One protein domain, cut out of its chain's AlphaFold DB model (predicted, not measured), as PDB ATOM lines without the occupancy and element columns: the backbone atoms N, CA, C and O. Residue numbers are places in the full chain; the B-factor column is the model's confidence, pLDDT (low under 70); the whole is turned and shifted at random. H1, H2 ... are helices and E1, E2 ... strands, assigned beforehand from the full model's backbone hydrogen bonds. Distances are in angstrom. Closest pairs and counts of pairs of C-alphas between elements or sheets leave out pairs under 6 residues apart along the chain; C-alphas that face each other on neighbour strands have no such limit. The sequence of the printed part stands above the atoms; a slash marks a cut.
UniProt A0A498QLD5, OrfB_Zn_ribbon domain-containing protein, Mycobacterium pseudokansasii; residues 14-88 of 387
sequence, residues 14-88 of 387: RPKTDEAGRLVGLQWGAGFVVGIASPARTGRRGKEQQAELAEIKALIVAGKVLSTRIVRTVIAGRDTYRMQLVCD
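AT A GLANCE: This is residues 14 to 88 of the 387 residues of the protein "OrfB_Zn_ribbon domain-containing protein" of Mycobacterium pseudokansasii (UniProt A0A498QLD5). A long helix, H1, and a long two-stranded hairpin, E4 and E5, make a V closed near Leu 59 and Val 65, and a small three-stranded sheet, E1 E2 E3, packs on both near the closed end. The hairpin's tip, residues 74 to 79, sticks out. The printed part has 75 residues, with one named helix and five named strands in the order E1 E2 E3 H1 E4 E5 along the chain, a mixed class of helices and strands, with both sheets antiparallel. The whole is only just compact, close to loose, with a radius of gyration of the C-alphas of 13.2 A and spans of 35 by 28 by 25 A.

HOW THE PARTS SIT: Start at E1, residues 14 to 17, E2, residues 23 to 28, and E3, residues 32 to 35: they form a meander, each strand the antiparallel neighbour of the one before. Look for N 16 and O 25 at 2.8 A, and N 26 and O 34 at 2.9 A. H1, residues 43 to 61, only grazes this sheet with its residues 53 to 60; the closest C-alphas of E2 and H1, Leu 23 and Lys 57, are 6.9 A apart. In H1 every O i to N i+4 pair is within hydrogen-bond range. E4, residues 65 to 75, and E5, residues 78 to 87, are an antiparallel hairpin at 160 degrees, with N 71 and O 82 at 2.8 A. The closest C-alphas of E1 and E4, Arg 14 and Thr 68, are 6.4 A apart. E3 is apart from E4 and E5.

IN THESE COORDINATES: Find C-alpha 14 at (34.420, 31.381, 2.273), where E1 begins; E1 is 9.6 A long, E2 14.4 A and E3 9.7 A. H1 runs 27.6 A from C-alpha 43 at (55.918, 48.847, -8.745). E4 spans 27.4 A, and E5 28.4 A to C-alpha 87 at (30.906, 43.395, 1.598).

THE WHOLE: The C-alphas farthest apart, Ala 62 and Gly 77, are 37.9 A from each other. The printed part has no cut and no long link, and no printed residue is under 70 in pLDDT.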
ATOM      1  N   ARG A  14      34.068  30.532   1.128       85.00
ATOM      2  CA  ARG A  14      34.420  31.381   2.273       85.00
ATOM      3  C   ARG A  14      35.879  31.822   2.186       85.00
ATOM      4  O   ARG A  14      36.714  31.024   1.763       85.00
ATOM      5  N   PRO A  15      36.220  33.061   2.579       87.81
ATOM      6  CA  PRO A  15      37.615  33.448   2.744       87.81
ATOM      7  C   PRO A  15      38.281  32.533   3.779       87.81
ATOM      8  O   PRO A  15      37.747  32.355   4.870       87.81
ATOM      9  N   LYS A  16      39.431  31.950   3.434       87.81
ATOM     10  CA  LYS A  16      40.237  31.130   4.342       87.81
ATOM     11  C   LYS A  16      41.487  31.893   4.737       87.81
ATOM     12  O   LYS A  16      42.238  32.341   3.867       87.81
ATOM     13  N   THR A  17      41.707  32.015   6.036       86.88
ATOM     14  CA  THR A  17      42.937  32.551   6.616       86.88
ATOM     15  C   THR A  17      43.813  31.425   7.162       86.88
ATOM     16  O   THR A  17      43.295  30.370   7.538       86.88
ATOM     17  N   ASP A  18      45.129  31.634   7.162       86.38
ATOM     18  CA  ASP A  18      46.074  30.807   7.919       86.38
ATOM     19  C   ASP A  18      46.054  31.160   9.419       86.38
ATOM     20  O   ASP A  18      45.319  32.052   9.852       86.38
ATOM     21  N   GLU A  19      46.865  30.452  10.210       84.69
ATOM     22  CA  GLU A  19      47.031  30.672  11.658       84.69
ATOM     23  C   GLU A  19      47.530  32.087  11.989       84.69
ATOM     24  O   GLU A  19      47.189  32.644  13.027       84.69
ATOM     25  N   ALA A  20      48.265  32.718  11.069       81.75
ATOM     26  CA  ALA A  20      48.727  34.098  11.185       81.75
ATOM     27  C   ALA A  20      47.677  35.131  10.713       81.75
ATOM     28  O   ALA A  20      48.000  36.310  10.529       81.75
ATOM     29  N   GLY A  21      46.433  34.710  10.450       76.69
ATOM     30  CA  GLY A  21      45.337  35.571   9.998       76.69
ATOM     31  C   GLY A  21      45.483  36.077   8.556       76.69
ATOM     32  O   GLY A  21      44.773  36.992   8.123       76.69
ATOM     33  N   ARG A  22      46.410  35.528   7.765       81.25
ATOM     34  CA  ARG A  22      46.626  35.936   6.375       81.25
ATOM     35  C   ARG A  22      45.635  35.214   5.481       81.25
ATOM     36  O   ARG A  22      45.530  33.996   5.503       81.25
ATOM     37  N   LEU A  23      44.934  35.974   4.644       85.81
ATOM     38  CA  LEU A  23      44.069  35.417   3.611       85.81
ATOM     39  C   LEU A  23      44.890  34.569   2.622       85.81
ATOM     40  O   LEU A  23      45.673  35.120   1.847       85.81
ATOM     41  N   VAL A  24      44.679  33.251   2.639       87.12
ATOM     42  CA  VAL A  24      45.384  32.277   1.787       87.12
ATOM     43  C   VAL A  24      44.558  31.841   0.581       87.12
ATOM     44  O   VAL A  24      45.111  31.505  -0.467       87.12
ATOM     45  N   GLY A  25      43.229  31.866   0.691       88.25
ATOM     46  CA  GLY A  25      42.382  31.261  -0.327       88.25
ATOM     47  C   GLY A  25      40.888  31.489  -0.153       88.25
ATOM     48  O   GLY A  25      40.436  32.152   0.780       88.25
ATOM     49  N   LEU A  26      40.125  30.887  -1.062       88.69
ATOM     50  CA  LEU A  26      38.706  30.605  -0.871       88.69
ATOM     51  C   LEU A  26      38.527  29.118  -0.573       88.69
ATOM     52  O   LEU A  26      38.927  28.285  -1.382       88.69
ATOM     53  N   GLN A  27      37.902  28.799   0.552       87.94
ATOM     54  CA  GLN A  27      37.536  27.439   0.917       87.94
ATOM     55  C   GLN A  27      36.131  27.111   0.406       87.94
ATOM     56  O   GLN A  27      35.195  27.889   0.596       87.94
ATOM     57  N   TRP A  28      35.992  25.952  -0.230       85.31
ATOM     58  CA  TRP A  28      34.729  25.325  -0.589       85.31
ATOM     59  C   TRP A  28      34.510  24.084   0.280       85.31
ATOM     60  O   TRP A  28      35.371  23.201   0.348       85.31
ATOM     61  N   GLY A  29      33.358  24.029   0.951       76.81
ATOM     62  CA  GLY A  29      33.030  22.940   1.870       76.81
ATOM     63  C   GLY A  29      34.068  22.778   2.989       76.81
ATOM     64  O   GLY A  29      34.653  23.754   3.464       76.81
ATOM     65  N   ALA A  30      34.311  21.535   3.404       75.56
ATOM     66  CA  ALA A  30      35.159  21.222   4.555       75.56
ATOM     67  C   ALA A  30      36.678  21.252   4.283       75.56
ATOM     68  O   ALA A  30      37.439  21.265   5.243       75.56
ATOM     69  N   GLY A  31      37.148  21.308   3.026       77.00
ATOM     70  CA  GLY A  31      38.596  21.166   2.786       77.00
ATOM     71  C   GLY A  31      39.185  21.654   1.462       77.00
ATOM     72  O   GLY A  31      40.401  21.799   1.381       77.00
ATOM     73  N   PHE A  32      38.397  21.954   0.424       85.38
ATOM     74  CA  PHE A  32      38.988  22.382  -0.848       85.38
ATOM     75  C   PHE A  32      39.315  23.876  -0.826       85.38
ATOM     76  O   PHE A  32      38.406  24.704  -0.802       85.38
ATOM     77  N   VAL A  33      40.599  24.239  -0.862       88.06
ATOM     78  CA  VAL A  33      41.044  25.641  -0.837       88.06
ATOM     79  C   VAL A  33      41.629  26.048  -2.184       88.06
ATOM     80  O   VAL A  33      42.641  25.520  -2.637       88.06
ATOM     81  N   VAL A  34      41.021  27.052  -2.811       87.56
ATOM     82  CA  VAL A  34      41.568  27.718  -3.995       87.56
ATOM     83  C   VAL A  34      42.488  28.843  -3.536       87.56
ATOM     84  O   VAL A  34      42.014  29.864  -3.031       87.56
ATOM     85  N   GLY A  35      43.795  28.665  -3.725       88.31
ATOM     86  CA  GLY A  35      44.798  29.671  -3.377       88.31
ATOM     87  C   GLY A  35      44.633  30.975  -4.163       88.31
ATOM     88  O   GLY A  35      44.306  30.971  -5.355       88.31
ATOM     89  N   ILE A  36      44.874  32.110  -3.506       86.69
ATOM     90  CA  ILE A  36      44.888  33.425  -4.160       86.69
ATOM     91  C   ILE A  36      46.322  33.745  -4.583       86.69
ATOM     92  O   ILE A  36      47.272  33.552  -3.829       86.69
ATOM     93  N   ALA A  37      46.493  34.252  -5.806       83.50
ATOM     94  CA  ALA A  37      47.806  34.668  -6.290       83.50
ATOM     95  C   ALA A  37      48.396  35.776  -5.400       83.50
ATOM     96  O   ALA A  37      47.713  36.752  -5.079       83.50
ATOM     97  N   SER A  38      49.679  35.648  -5.055       81.06
ATOM     98  CA  SER A  38      50.387  36.659  -4.266       81.06
ATOM     99  C   SER A  38      50.427  38.017  -4.988       81.06
ATOM    100  O   SER A  38      50.562  38.053  -6.220       81.06
ATOM    101  N   PRO A  39      50.322  39.144  -4.258       80.56
ATOM    102  CA  PRO A  39      50.456  40.471  -4.848       80.56
ATOM    103  C   PRO A  39      51.861  40.664  -5.433       80.56
ATOM    104  O   PRO A  39      52.840  40.099  -4.946       80.56
ATOM    105  N   ALA A  40      51.978  41.489  -6.476       82.69
ATOM    106  CA  ALA A  40      53.286  41.830  -7.026       82.69
ATOM    107  C   ALA A  40      54.154  42.531  -5.961       82.69
ATOM    108  O   ALA A  40      53.672  43.394  -5.227       82.69
ATOM    109  N   ARG A  41      55.444  42.172  -5.879       77.75
ATOM    110  CA  ARG A  41      56.363  42.705  -4.853       77.75
ATOM    111  C   ARG A  41      56.790  44.152  -5.108       77.75
ATOM    112  O   ARG A  41      57.122  44.858  -4.165       77.75
ATOM    113  N   THR A  42      56.786  44.598  -6.364       82.38
ATOM    114  CA  THR A  42      57.329  45.901  -6.768       82.38
ATOM    115  C   THR A  42      56.401  46.652  -7.722       82.38
ATOM    116  O   THR A  42      55.468  46.101  -8.316       82.38
ATOM    117  N   GLY A  43      56.660  47.953  -7.861       84.69
ATOM    118  CA  GLY A  43      55.918  48.847  -8.745       84.69
ATOM    119  C   GLY A  43      54.561  49.290  -8.194       84.69
ATOM    120  O   GLY A  43      54.056  48.798  -7.184       84.69
ATOM    121  N   ARG A  44      53.945  50.247  -8.895       79.44
ATOM    122  CA  ARG A  44      52.656  50.847  -8.513       79.44
ATOM    123  C   ARG A  44      51.557  49.802  -8.297       79.44
ATOM    124  O   ARG A  44      50.823  49.875  -7.320       79.44
ATOM    125  N   ARG A  45      51.483  48.809  -9.186       79.19
ATOM    126  CA  ARG A  45      50.472  47.748  -9.120       79.19
ATOM    127  C   ARG A  45      50.641  46.850  -7.895       79.19
ATOM    128  O   ARG A  45      49.639  46.418  -7.344       79.19
ATOM    129  N   GLY A  46      51.877  46.596  -7.464       84.94
ATOM    130  CA  GLY A  46      52.146  45.853  -6.234       84.94
ATOM    131  C   GLY A  46      51.603  46.578  -5.007       84.94
ATOM    132  O   GLY A  46      50.841  45.993  -4.243       84.94
ATOM    133  N   LYS A  47      51.893  47.882  -4.887       83.19
ATOM    134  CA  LYS A  47      51.365  48.732  -3.803       83.19
ATOM    135  C   LYS A  47      49.832  48.750  -3.775       83.19
ATOM    136  O   LYS A  47      49.241  48.565  -2.718       83.19
ATOM    137  N   GLU A  48      49.190  48.914  -4.934       83.00
ATOM    138  CA  GLU A  48      47.723  48.891  -5.055       83.00
ATOM    139  C   GLU A  48      47.135  47.535  -4.616       83.00
ATOM    140  O   GLU A  48      46.188  47.507  -3.835       83.00
ATOM    141  N   GLN A  49      47.724  46.414  -5.045       84.12
ATOM    142  CA  GLN A  49      47.267  45.073  -4.653       84.12
ATOM    143  C   GLN A  49      47.459  44.785  -3.159       84.12
ATOM    144  O   GLN A  49      46.627  44.114  -2.556       84.12
ATOM    145  N   GLN A  50      48.549  45.270  -2.561       83.94
ATOM    146  CA  GLN A  50      48.802  45.123  -1.127       83.94
ATOM    147  C   GLN A  50      47.787  45.919  -0.299       83.94
ATOM    148  O   GLN A  50      47.237  45.377   0.657       83.94
ATOM    149  N   ALA A  51      47.488  47.160  -0.699       83.69
ATOM    150  CA  ALA A  51      46.462  47.979  -0.055       83.69
ATOM    151  C   ALA A  51      45.067  47.342  -0.166       83.69
ATOM    152  O   ALA A  51      44.364  47.233   0.835       83.69
ATOM    153  N   GLU A  52      44.694  46.843  -1.352       83.50
ATOM    154  CA  GLU A  52      43.431  46.116  -1.553       83.50
ATOM    155  C   GLU A  52      43.351  44.858  -0.675       83.50
ATOM    156  O   GLU A  52      42.312  44.587  -0.076       83.50
ATOM    157  N   LEU A  53      44.442  44.094  -0.555       84.00
ATOM    158  CA  LEU A  53      44.476  42.904   0.295       84.00
ATOM    159  C   LEU A  53      44.355  43.253   1.786       84.00
ATOM    160  O   LEU A  53      43.686  42.529   2.519       84.00
ATOM    161  N   ALA A  54      44.984  44.341   2.238       84.88
ATOM    162  CA  ALA A  54      44.866  44.819   3.615       84.88
ATOM    163  C   ALA A  54      43.429  45.264   3.943       84.88
ATOM    164  O   ALA A  54      42.885  44.861   4.970       84.88
ATOM    165  N   GLU A  55      42.787  46.009   3.040       85.38
ATOM    166  CA  GLU A  55      41.382  46.423   3.160       85.38
ATOM    167  C   GLU A  55      40.445  45.207   3.223       85.38
ATOM    168  O   GLU A  55      39.596  45.110   4.109       85.38
ATOM    169  N   ILE A  56      40.646  44.225   2.339       84.88
ATOM    170  CA  ILE A  56      39.880  42.972   2.345       84.88
ATOM    171  C   ILE A  56      40.036  42.232   3.677       84.88
ATOM    172  O   ILE A  56      39.042  41.766   4.228       84.88
ATOM    173  N   LYS A  57      41.261  42.129   4.209       84.62
ATOM    174  CA  LYS A  57      41.509  41.485   5.508       84.62
ATOM    175  C   LYS A  57      40.749  42.186   6.633       84.62
ATOM    176  O   LYS A  57      40.084  41.509   7.408       84.62
ATOM    177  N   ALA A  58      40.789  43.517   6.679       86.62
ATOM    178  CA  ALA A  58      40.052  44.289   7.677       86.62
ATOM    179  C   ALA A  58      38.535  44.040   7.593       86.62
ATOM    180  O   ALA A  58      37.886  43.839   8.616       86.62
ATOM    181  N   LEU A  59      37.971  43.976   6.380       86.75
ATOM    182  CA  LEU A  59      36.547  43.679   6.173       86.75
ATOM    183  C   LEU A  59      36.164  42.251   6.586       86.75
ATOM    184  O   LEU A  59      35.059  42.044   7.083       86.75
ATOM    185  N   ILE A  60      37.057  41.276   6.389       85.31
ATOM    186  CA  ILE A  60      36.852  39.892   6.844       85.31
ATOM    187  C   ILE A  60      36.834  39.835   8.371       85.31
ATOM    188  O   ILE A  60      35.891  39.290   8.935       85.31
ATOM    189  N   VAL A  61      37.839  40.423   9.031       86.31
ATOM    190  CA  VAL A  61      37.942  40.449  10.502       86.31
ATOM    191  C   VAL A  61      36.738  41.155  11.124       86.31
ATOM    192  O   VAL A  61      36.198  40.686  12.117       86.31
ATOM    193  N   ALA A  62      36.259  42.232  10.501       86.12
ATOM    194  CA  ALA A  62      35.073  42.959  10.944       86.12
ATOM    195  C   ALA A  62      33.738  42.240  10.654       86.12
ATOM    196  O   ALA A  62      32.683  42.834  10.859       86.12
ATOM    197  N   GLY A  63      33.749  41.016  10.109       85.38
ATOM    198  CA  GLY A  63      32.528  40.269   9.784       85.38
ATOM    199  C   GLY A  63      31.687  40.887   8.660       85.38
ATOM    200  O   GLY A  63      30.528  40.524   8.488       85.38
ATOM    201  N   LYS A  64      32.251  41.808   7.867       87.12
ATOM    202  CA  LYS A  64      31.515  42.560   6.836       87.12
ATOM    203  C   LYS A  64      31.405  41.830   5.501       87.12
ATOM    204  O   LYS A  64      30.801  42.358   4.576       87.12
ATOM    205  N   VAL A  65      31.996  40.650   5.327       87.00
ATOM    206  CA  VAL A  65      31.895  39.907   4.059       87.00
ATOM    207  C   VAL A  65      30.576  39.137   4.004       87.00
ATOM    208  O   VAL A  65      30.410  38.132   4.683       87.00
ATOM    209  N   LEU A  66      29.662  39.579   3.137       85.38
ATOM    210  CA  LEU A  66      28.332  38.990   2.964       85.38
ATOM    211  C   LEU A  66      28.351  37.754   2.063       85.38
ATOM    212  O   LEU A  66      27.670  36.766   2.320       85.38
ATOM    213  N   SER A  67      29.098  37.812   0.959       85.69
ATOM    214  CA  SER A  67      29.228  36.668   0.053       85.69
ATOM    215  C   SER A  67      30.522  36.711  -0.742       85.69
ATOM    216  O   SER A  67      31.096  37.775  -0.992       85.69
ATOM    217  N   THR A  68      30.971  35.537  -1.181       86.19
ATOM    218  CA  THR A  68      32.118  35.411  -2.078       86.19
ATOM    219  C   THR A  68      31.759  34.575  -3.296       86.19
ATOM    220  O   THR A  68      30.923  33.672  -3.231       86.19
ATOM    221  N   ARG A  69      32.373  34.892  -4.437       86.25
ATOM    222  CA  ARG A  69      32.231  34.112  -5.668       86.25
ATOM    223  C   ARG A  69      33.491  34.157  -6.515       86.25
ATOM    224  O   ARG A  69      34.249  35.127  -6.478       86.25
ATOM    225  N   ILE A  70      33.662  33.145  -7.357       86.62
ATOM    226  CA  ILE A  70      34.696  33.133  -8.393       86.62
ATOM    227  C   ILE A  70      34.086  33.629  -9.706       86.62
ATOM    228  O   ILE A  70      33.121  33.068 -10.222       86.62
ATOM    229  N   VAL A  71      34.674  34.681 -10.271       88.50
ATOM    230  CA  VAL A  71      34.279  35.240 -11.565       88.50
ATOM    231  C   VAL A  71      35.312  34.866 -12.616       88.50
ATOM    232  O   VAL A  71      36.492  35.204 -12.505       88.50
ATOM    233  N   ARG A  72      34.851  34.207 -13.679       90.31
ATOM    234  CA  ARG A  72      35.660  33.883 -14.855       90.31
ATOM    235  C   ARG A  72      35.607  35.016 -15.877       90.31
ATOM    236  O   ARG A  72      34.555  35.579 -16.168       90.31
ATOM    237  N   THR A  73      36.748  35.349 -16.464       88.94
ATOM    238  CA  THR A  73      36.865  36.270 -17.599       88.94
ATOM    239  C   THR A  73      37.913  35.745 -18.567       88.94
ATOM    240  O   THR A  73      39.019  35.425 -18.150       88.94
ATOM    241  N   VAL A  74      37.609  35.711 -19.863       91.50
ATOM    242  CA  VAL A  74      38.601  35.350 -20.886       91.50
ATOM    243  C   VAL A  74      39.500  36.554 -21.175       91.50
ATOM    244  O   VAL A  74      39.004  37.629 -21.523       91.50
ATOM    245  N   ILE A  75      40.816  36.396 -21.037       90.88
ATOM    246  CA  ILE A  75      41.828  37.422 -21.329       90.88
ATOM    247  C   ILE A  75      42.896  36.808 -22.226       90.88
ATOM    248  O   ILE A  75      43.485  35.789 -21.886       90.88
ATOM    249  N   ALA A  76      43.140  37.428 -23.384       88.06
ATOM    250  CA  ALA A  76      44.101  36.937 -24.378       88.06
ATOM    251  C   ALA A  76      43.883  35.452 -24.756       88.06
ATOM    252  O   ALA A  76      44.832  34.705 -24.977       88.06
ATOM    253  N   GLY A  77      42.617  35.022 -24.808       88.94
ATOM    254  CA  GLY A  77      42.238  33.641 -25.120       88.94
ATOM    255  C   GLY A  77      42.397  32.640 -23.977       88.94
ATOM    256  O   GLY A  77      42.156  31.460 -24.198       88.94
ATOM    257  N   ARG A  78      42.781  33.088 -22.779       92.00
ATOM    258  CA  ARG A  78      42.946  32.245 -21.592       92.00
ATOM    259  C   ARG A  78      41.884  32.566 -20.555       92.00
ATOM    260  O   ARG A  78      41.511  33.728 -20.379       92.00
ATOM    261  N   ASP A  79      41.428  31.546 -19.845       92.75
ATOM    262  CA  ASP A  79      40.535  31.740 -18.713       92.75
ATOM    263  C   ASP A  79      41.290  32.377 -17.550       92.75
ATOM    264  O   ASP A  79      42.347  31.917 -17.133       92.75
ATOM    265  N   THR A  80      40.763  33.495 -17.060       91.06
ATOM    266  CA  THR A  80      41.271  34.197 -15.884       91.06
ATOM    267  C   THR A  80      40.190  34.207 -14.821       91.06
ATOM    268  O   THR A  80      39.077  34.676 -15.069       91.06
ATOM    269  N   TYR A  81      40.534  33.735 -13.633       89.56
ATOM    270  CA  TYR A  81      39.631  33.663 -12.494       89.56
ATOM    271  C   TYR A  81      39.955  34.786 -11.512       89.56
ATOM    272  O   TYR A  81      41.115  35.147 -11.319       89.56
ATOM    273  N   ARG A  82      38.917  35.386 -10.932       87.75
ATOM    274  CA  ARG A  82      39.037  36.396  -9.880       87.75
ATOM    275  C   ARG A  82      38.113  36.036  -8.735       87.75
ATOM    276  O   ARG A  82      36.952  35.713  -8.976       87.75
ATOM    277  N   MET A  83      38.611  36.165  -7.515       85.94
ATOM    278  CA  MET A  83      37.760  36.242  -6.336       85.94
ATOM    279  C   MET A  83      37.005  37.573  -6.359       85.94
ATOM    280  O   MET A  83      37.603  38.628  -6.577       85.94
ATOM    281  N   GLN A  84      35.695  37.522  -6.147       87.25
ATOM    282  CA  GLN A  84      34.863  38.688  -5.905       87.25
ATOM    283  C   GLN A  84      34.190  38.548  -4.546       87.25
ATOM    284  O   GLN A  84      33.539  37.540  -4.276       87.25
ATOM    285  N   LEU A  85      34.332  39.589  -3.735       85.31
ATOM    286  CA  LEU A  85      33.694  39.723  -2.435       85.31
ATOM    287  C   LEU A  85      32.560  40.742  -2.551       85.31
ATOM    288  O   LEU A  85      32.698  41.754  -3.247       85.31
ATOM    289  N   VAL A  86      31.443  40.455  -1.894       87.19
ATOM    290  CA  VAL A  86      30.390  41.426  -1.603       87.19
ATOM    291  C   VAL A  86      30.485  41.708  -0.118       87.19
ATOM    292  O   VAL A  86      30.358  40.783   0.686       87.19
ATOM    293  N   CYS A  87      30.743  42.961   0.223       86.31
ATOM    294  CA  CYS A  87      30.906  43.395   1.598       86.31
ATOM    295  C   CYS A  87      29.765  44.336   1.981       86.31
ATOM    296  O   CYS A  87      29.260  45.066   1.129       86.31
ATOM    297  N   ASP A  88      29.391  44.296   3.250       86.06
ATOM    298  CA  ASP A  88      28.480  45.233   3.879       86.06
ATOM    299  C   ASP A  88      29.163  46.589   4.121       86.06
ATOM    300  O   ASP A  88      30.374  46.673   4.363       86.06
TER     301      ASP A  88